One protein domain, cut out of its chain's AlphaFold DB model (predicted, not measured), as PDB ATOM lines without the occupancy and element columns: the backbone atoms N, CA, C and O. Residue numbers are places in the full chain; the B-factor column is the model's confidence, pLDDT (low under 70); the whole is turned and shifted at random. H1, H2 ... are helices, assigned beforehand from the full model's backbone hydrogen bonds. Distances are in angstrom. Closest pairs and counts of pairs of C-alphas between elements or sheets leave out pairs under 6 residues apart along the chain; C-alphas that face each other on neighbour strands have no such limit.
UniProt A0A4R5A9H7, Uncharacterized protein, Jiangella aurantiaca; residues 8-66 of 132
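This is residues 8 to 66 of the 132 residues of an uncharacterized protein of Jiangella aurantiaca (UniProt A0A4R5A9H7). The model is an open, hollow horseshoe of helices: the long H3 makes the base, H2 and H4 turn off its two ends toward the same side, and H1 makes a corner with H2. The printed part has 59 residues with four named helices, H1 to H4 in chain order, and is all helix. It is only just loose, close to extended, with a radius of gyration of the C-alphas of 15.5 A and spans of 39 by 27 by 21 A.

H3, residues 31 to 47, is close to but not clearly touching H2, residues 20 to 27; their closest C-alphas, Leu 34 and Leu 26, are 6.9 A apart. H1, residues 8 to 17, and H2 only just touch, only at the corner, with 3 pairs of C-alphas within 8 A, the closest Val 14 and Glu 20 at 6.1 A. H4, residues 51 to 60, is apart from H3. Every O i to N i+4 pair is within hydrogen-bond range in H2, H3 and H4, and 5 of 6 in H1.

H3 is 24.4 A long, H1 15.0 A, H4 14.6 A and H2 10.4 A. C-alpha 8 begins H1 at (137.839, 97.073, 135.752); C-alpha 60 ends H4 at (137.204, 115.812, 154.718).

The farthest C-alphas, Asp 21 and Pro 66, are 41.6 A apart. The printed part has no cut, its three links are tight, and no printed residue is under 70 in pLDDT.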
ATOM      1  N   ALA A   8     138.793  96.154 136.377       85.50
ATOM      2  CA  ALA A   8     137.839  97.073 135.752       85.50
ATOM      3  C   ALA A   8     138.207  98.554 135.974       85.50
ATOM      4  O   ALA A   8     137.989  99.391 135.095       85.50
ATOM      5  N   ALA A   9     138.768  98.897 137.137       89.44
ATOM      6  CA  ALA A   9     139.269 100.242 137.403       89.44
ATOM      7  C   ALA A   9     140.496 100.576 136.544       89.44
ATOM      8  O   ALA A   9     140.548 101.671 135.979       89.44
ATOM      9  N   LEU A  10     141.426  99.628 136.389       90.75
ATOM     10  CA  LEU A  10     142.618  99.791 135.556       90.75
ATOM     11  C   LEU A  10     142.249 100.111 134.102       90.75
ATOM     12  O   LEU A  10     142.705 101.123 133.576       90.75
ATOM     13  N   GLY A  11     141.331  99.348 133.499       91.19
ATOM     14  CA  GLY A  11     140.909  99.581 132.113       91.19
ATOM     15  C   GLY A  11     140.321 100.980 131.866       91.19
ATOM     16  O   GLY A  11     140.470 101.537 130.781       91.19
ATOM     17  N   ARG A  12     139.687 101.603 132.872       92.75
ATOM     18  CA  ARG A  12     139.233 103.005 132.762       92.75
ATOM     19  C   ARG A  12     140.392 104.000 132.773       92.75
ATOM     20  O   ARG A  12     140.327 104.999 132.064       92.75
ATOM     21  N   VAL A  13     141.407 103.762 133.603       93.75
ATOM     22  CA  VAL A  13     142.572 104.651 133.731       93.75
ATOM     23  C   VAL A  13     143.426 104.583 132.470       93.75
ATOM     24  O   VAL A  13     143.745 105.630 131.915       93.75
ATOM     25  N   VAL A  14     143.706 103.377 131.974       93.81
ATOM     26  CA  VAL A  14     144.495 103.148 130.755       93.81
ATOM     27  C   VAL A  14     143.901 103.912 129.569       93.81
ATOM     28  O   VAL A  14     144.586 104.725 128.950       93.81
ATOM     29  N   ARG A  15     142.585 103.792 129.336       91.94
ATOM     30  CA  ARG A  15     141.892 104.550 128.276       91.94
ATOM     31  C   ARG A  15     142.000 106.070 128.411       91.94
ATOM     32  O   ARG A  15     141.917 106.770 127.413       91.94
ATOM     33  N   ARG A  16     142.143 106.595 129.630       93.88
ATOM     34  CA  ARG A  16     142.215 108.042 129.883       93.88
ATOM     35  C   ARG A  16     143.627 108.607 129.728       93.88
ATOM     36  O   ARG A  16     143.764 109.798 129.475       93.88
ATOM     37  N   VAL A  17     144.650 107.784 129.945       90.94
ATOM     38  CA  VAL A  17     146.055 108.221 130.002       90.94
ATOM     39  C   VAL A  17     146.774 108.040 128.661       90.94
ATOM     40  O   VAL A  17     147.783 108.698 128.436       90.94
ATOM     41  N   GLY A  18     146.234 107.224 127.750       89.00
ATOM     42  CA  GLY A  18     146.776 107.076 126.393       89.00
ATOM     43  C   GLY A  18     146.650 105.681 125.782       89.00
ATOM     44  O   GLY A  18     147.196 105.456 124.714       89.00
ATOM     45  N   GLY A  19     145.929 104.757 126.425       91.44
ATOM     46  CA  GLY A  19     145.784 103.380 125.950       91.44
ATOM     47  C   GLY A  19     146.860 102.444 126.499       91.44
ATOM     48  O   GLY A  19     147.667 102.835 127.346       91.44
ATOM     49  N   GLU A  20     146.818 101.188 126.051       93.12
ATOM     50  CA  GLU A  20     147.702 100.120 126.541       93.12
ATOM     51  C   GLU A  20     149.180 100.415 126.257       93.12
ATOM     52  O   GLU A  20     150.019 100.106 127.092       93.12
ATOM     53  N   ASP A  21     149.503 101.126 125.173       93.94
ATOM     54  CA  ASP A  21     150.888 101.473 124.817       93.94
ATOM     55  C   ASP A  21     151.619 102.234 125.935       93.94
ATOM     56  O   ASP A  21     152.806 102.023 126.179       93.94
ATOM     57  N   VAL A  22     150.905 103.099 126.668       94.25
ATOM     58  CA  VAL A  22     151.480 103.814 127.817       94.25
ATOM     59  C   VAL A  22     151.717 102.867 128.989       94.25
ATOM     60  O   VAL A  22     152.708 103.012 129.705       94.25
ATOM     61  N   LEU A  23     150.817 101.907 129.210       94.12
ATOM     62  CA  LEU A  23     150.990 100.912 130.262       94.12
ATOM     63  C   LEU A  23     152.185 100.004 129.950       94.12
ATOM     64  O   LEU A  23     153.027  99.813 130.821       94.12
ATOM     65  N   GLU A  24     152.305  99.534 128.711       95.50
ATOM     66  CA  GLU A  24     153.433  98.720 128.252       95.50
ATOM     67  C   GLU A  24     154.764  99.469 128.373       95.50
ATOM     68  O   GLU A  24     155.741  98.931 128.896       95.50
ATOM     69  N   ALA A  25     154.798 100.754 128.002       95.25
ATOM     70  CA  ALA A  25     155.982 101.585 128.192       95.25
ATOM     71  C   ALA A  25     156.390 101.695 129.672       95.25
ATOM     72  O   ALA A  25     157.575 101.636 129.986       95.25
ATOM     73  N   LEU A  26     155.424 101.824 130.593       95.06
ATOM     74  CA  LEU A  26     155.693 101.869 132.035       95.06
ATOM     75  C   LEU A  26     156.151 100.517 132.593       95.06
ATOM     76  O   LEU A  26     156.982 100.494 133.501       95.06
ATOM     77  N   VAL A  27     155.619  99.410 132.070       96.31
ATOM     78  CA  VAL A  27     156.028  98.044 132.437       96.31
ATOM     79  C   VAL A  27     157.459  97.756 131.977       96.31
ATOM     80  O   VAL A  27     158.199  97.085 132.693       96.31
ATOM     81  N   GLY A  28     157.870  98.296 130.827       96.94
ATOM     82  CA  GLY A  28     159.223  98.137 130.289       96.94
ATOM     83  C   GLY A  28     160.322  98.910 131.031       96.94
ATOM     84  O   GLY A  28     161.502  98.684 130.766       96.94
ATOM     85  N   LEU A  29     159.973  99.816 131.952       97.00
ATOM     86  CA  LEU A  29     160.956 100.578 132.723       97.00
ATOM     87  C   LEU A  29     161.639  99.716 133.790       97.00
ATOM     88  O   LEU A  29     161.014  98.892 134.459       97.00
ATOM     89  N   ALA A  30     162.918 100.000 134.048       96.75
ATOM     90  CA  ALA A  30     163.567  99.520 135.259       96.75
ATOM     91  C   ALA A  30     162.839 100.069 136.500       96.75
ATOM     92  O   ALA A  30     162.352 101.202 136.513       96.75
ATOM     93  N   GLY A  31     162.794  99.291 137.587       94.81
ATOM     94  CA  GLY A  31     162.075  99.688 138.805       94.81
ATOM     95  C   GLY A  31     162.549 101.023 139.405       94.81
ATOM     96  O   GLY A  31     161.741 101.788 139.937       94.81
ATOM     97  N   SER A  32     163.841 101.342 139.276       97.31
ATOM     98  CA  SER A  32     164.417 102.639 139.666       97.31
ATOM     99  C   SER A  32     163.865 103.802 138.841       97.31
ATOM    100  O   SER A  32     163.578 104.872 139.382       97.31
ATOM    101  N   ASP A  33     163.667 103.588 137.545       97.56
ATOM    102  CA  ASP A  33     163.234 104.618 136.602       97.56
ATOM    103  C   ASP A  33     161.736 104.869 136.758       97.56
ATOM    104  O   ASP A  33     161.297 106.019 136.829       97.56
ATOM    105  N   LEU A  34     160.957 103.799 136.951       97.88
ATOM    106  CA  LEU A  34     159.553 103.903 137.335       97.88
ATOM    107  C   LEU A  34     159.396 104.676 138.653       97.88
ATOM    108  O   LEU A  34     158.537 105.551 138.758       97.88
ATOM    109  N   THR A  35     160.242 104.398 139.649       97.00
ATOM    110  CA  THR A  35     160.235 105.131 140.925       97.00
ATOM    111  C   THR A  35     160.555 106.609 140.706       97.00
ATOM    112  O   THR A  35     159.867 107.480 141.237       97.00
ATOM    113  N   THR A  36     161.552 106.909 139.873       98.19
ATOM    114  CA  THR A  36     161.921 108.285 139.517       98.19
ATOM    115  C   THR A  36     160.748 109.026 138.872       98.19
ATOM    116  O   THR A  36     160.422 110.145 139.276       98.19
ATOM    117  N   LEU A  37     160.044 108.379 137.940       97.69
ATOM    118  CA  LEU A  37     158.847 108.922 137.299       97.69
ATOM    119  C   LEU A  37     157.710 109.163 138.304       97.69
ATOM    120  O   LEU A  37     157.061 110.211 138.267       97.69
ATOM    121  N   GLN A  38     157.476 108.231 139.233       97.31
ATOM    122  CA  GLN A  38     156.459 108.382 140.279       97.31
ATOM    123  C   GLN A  38     156.766 109.552 141.222       97.31
ATOM    124  O   GLN A  38     155.854 110.298 141.591       97.31
ATOM    125  N   LEU A  39     158.036 109.745 141.584       98.44
ATOM    126  CA  LEU A  39     158.467 110.873 142.411       98.44
ATOM    127  C   LEU A  39     158.235 112.205 141.698       98.44
ATOM    128  O   LEU A  39     157.700 113.137 142.296       98.44
ATOM    129  N   GLU A  40     158.583 112.293 140.418       98.44
ATOM    130  CA  GLU A  40     158.351 113.504 139.634       98.44
ATOM    131  C   GLU A  40     156.852 113.804 139.466       98.44
ATOM    132  O   GLU A  40     156.411 114.937 139.674       98.44
ATOM    133  N   LEU A  41     156.033 112.782 139.200       97.69
ATOM    134  CA  LEU A  41     154.574 112.910 139.194       97.69
ATOM    135  C   LEU A  41     154.050 113.456 140.533       97.69
ATOM    136  O   LEU A  41     153.189 114.342 140.546       97.69
ATOM    137  N   ALA A  42     154.557 112.944 141.658       97.12
ATOM    138  CA  ALA A  42     154.168 113.401 142.988       97.12
ATOM    139  C   ALA A  42     154.557 114.868 143.224       97.12
ATOM    140  O   ALA A  42     153.728 115.635 143.715       97.12
ATOM    141  N   ARG A  43     155.761 115.288 142.811       97.81
ATOM    142  CA  ARG A  43     156.209 116.688 142.912       97.81
ATOM    143  C   ARG A  43     155.310 117.633 142.126       97.81
ATOM    144  O   ARG A  43     154.849 118.624 142.683       97.81
ATOM    145  N   ARG A  44     154.994 117.307 140.868       98.12
ATOM    146  CA  ARG A  44     154.104 118.136 140.033       98.12
ATOM    147  C   ARG A  44     152.707 118.253 140.629       98.12
ATOM    148  O   ARG A  44     152.130 119.336 140.648       98.12
ATOM    149  N   ARG A  45     152.170 117.149 141.158       96.19
ATOM    150  CA  ARG A  45     150.877 117.157 141.855       96.19
ATOM    151  C   ARG A  45     150.915 118.001 143.123       96.19
ATOM    152  O   ARG A  45     149.969 118.737 143.365       96.19
ATOM    153  N   ALA A  46     151.983 117.907 143.909       96.12
ATOM    154  CA  ALA A  46     152.148 118.701 145.120       96.12
ATOM    155  C   ALA A  46     152.278 120.199 144.805       96.12
ATOM    156  O   ALA A  46     151.624 121.007 145.455       96.12
ATOM    157  N   ALA A  47     153.043 120.565 143.773       96.75
ATOM    158  CA  ALA A  47     153.218 121.954 143.344       96.75
ATOM    159  C   ALA A  47     151.907 122.614 142.878       96.75
ATOM    160  O   ALA A  47     151.750 123.824 142.998       96.75
ATOM    161  N   ALA A  48     150.956 121.826 142.373       96.50
ATOM    162  CA  ALA A  48     149.638 122.309 141.968       96.50
ATOM    163  C   ALA A  48     148.655 122.507 143.142       96.50
ATOM    164  O   ALA A  48     147.547 123.003 142.930       96.50
ATOM    165  N   LEU A  49     149.007 122.102 144.368       95.94
ATOM    166  CA  LEU A  49     148.134 122.220 145.536       95.94
ATOM    167  C   LEU A  49     148.440 123.485 146.336       95.94
ATOM    168  O   LEU A  49     149.579 123.748 146.711       95.94
ATOM    169  N   SER A  50     147.390 124.232 146.676       96.62
ATOM    170  CA  SER A  50     147.497 125.333 147.631       96.62
ATOM    171  C   SER A  50     147.423 124.821 149.078       96.62
ATOM    172  O   SER A  50     146.757 123.813 149.344       96.62
ATOM    173  N   PRO A  51     148.013 125.534 150.053       94.06
ATOM    174  CA  PRO A  51     147.879 125.188 151.470       94.06
ATOM    175  C   PRO A  51     146.418 125.091 151.939       94.06
ATOM    176  O   PRO A  51     146.064 124.194 152.705       94.06
ATOM    177  N   ALA A  52     145.540 125.964 151.433       96.62
ATOM    178  CA  ALA A  52     144.110 125.918 151.733       96.62
ATOM    179  C   ALA A  52     143.453 124.623 151.222       96.62
ATOM    180  O   ALA A  52     142.676 124.003 151.947       96.62
ATOM    181  N   ALA A  53     143.809 124.170 150.014       94.88
ATOM    182  CA  ALA A  53     143.313 122.909 149.463       94.88
ATOM    183  C   ALA A  53     143.790 121.695 150.277       94.88
ATOM    184  O   ALA A  53     143.041 120.732 150.449       94.88
ATOM    185  N   VAL A  54     145.011 121.749 150.821       94.19
ATOM    186  CA  VAL A  54     145.537 120.709 151.718       94.19
ATOM    187  C   VAL A  54     144.730 120.648 153.015       94.19
ATOM    188  O   VAL A  54     144.284 119.564 153.391       94.19
ATOM    189  N   LEU A  55     144.490 121.789 153.669       94.31
ATOM    190  CA  LEU A  55     143.691 121.840 154.899       94.31
ATOM    191  C   LEU A  55     142.257 121.359 154.674       94.31
ATOM    192  O   LEU A  55     141.722 120.614 155.494       94.31
ATOM    193  N   GLU A  56     141.642 121.739 153.556       93.25
ATOM    194  CA  GLU A  56     140.285 121.300 153.250       93.25
ATOM    195  C   GLU A  56     140.212 119.790 153.022       93.25
ATOM    196  O   GLU A  56     139.306 119.117 153.517       93.25
ATOM    197  N   ARG A  57     141.211 119.229 152.332       91.44
ATOM    198  CA  ARG A  57     141.318 117.784 152.154       91.44
ATOM    199  C   ARG A  57     141.536 117.068 153.485       91.44
ATOM    200  O   ARG A  57     140.850 116.087 153.735       91.44
ATOM    201  N   TYR A  58     142.419 117.574 154.344       90.94
ATOM    202  CA  TYR A  58     142.671 117.002 155.671       90.94
ATOM    203  C   TYR A  58     141.398 116.916 156.532       90.94
ATOM    204  O   TYR A  58     141.189 115.926 157.228       90.94
ATOM    205  N   ARG A  59     140.519 117.923 156.461       89.88
ATOM    206  CA  ARG A  59     139.251 117.928 157.212       89.88
ATOM    207  C   ARG A  59     138.222 116.928 156.687       89.88
ATOM    208  O   ARG A  59     137.402 116.447 157.464       89.88
ATOM    209  N   ARG A  60     138.218 116.656 155.379       90.69
ATOM    210  CA  ARG A  60     137.204 115.812 154.718       90.69
ATOM    211  C   ARG A  60     137.643 114.367 154.508       90.69
ATOM    212  O   ARG A  60     136.794 113.499 154.313       90.69
ATOM    213  N   ASP A  61     138.944 114.104 154.482       91.94
ATOM    214  CA  ASP A  61     139.468 112.777 154.192       91.94
ATOM    215  C   ASP A  61     139.307 111.858 155.409       91.94
ATOM    216  O   ASP A  61     139.901 112.042 156.472       91.94
ATOM    217  N   ARG A  62     138.484 110.819 155.246       84.12
ATOM    218  CA  ARG A  62     138.222 109.823 156.292       84.12
ATOM    219  C   ARG A  62     139.480 109.092 156.761       84.12
ATOM    220  O   ARG A  62     139.464 108.515 157.841       84.12
ATOM    221  N   PHE A  63     140.536 109.064 155.946       84.69
ATOM    222  CA  PHE A  63     141.796 108.412 156.291       84.69
ATOM    223  C   PHE A  63     142.720 109.308 157.121       84.69
ATOM    224  O   PHE A  63     143.677 108.805 157.703       84.69
ATOM    225  N   THR A  64     142.443 110.613 157.194       87.88
ATOM    226  CA  THR A  64     143.164 111.559 158.058       87.88
ATOM    227  C   THR A  64     142.375 111.936 159.306       87.88
ATOM    228  O   THR A  64     142.920 112.590 160.196       87.88
ATOM    229  N   ALA A  65     141.110 111.518 159.391       83.19
ATOM    230  CA  ALA A  65     140.294 111.690 160.579       83.19
ATOM    231  C   ALA A  65     140.937 110.967 161.781       83.19
ATOM    232  O   ALA A  65     141.358 109.812 161.646       83.19
ATOM    233  N   PRO A  66     141.001 111.608 162.963       80.56
ATOM    234  CA  PRO A  66     141.428 110.936 164.179       80.56
ATOM    235  C   PRO A  66     140.587 109.683 164.423       80.56
ATOM    236  O   PRO A  66     139.368 109.694 164.235       80.56
TER     237      PRO A  66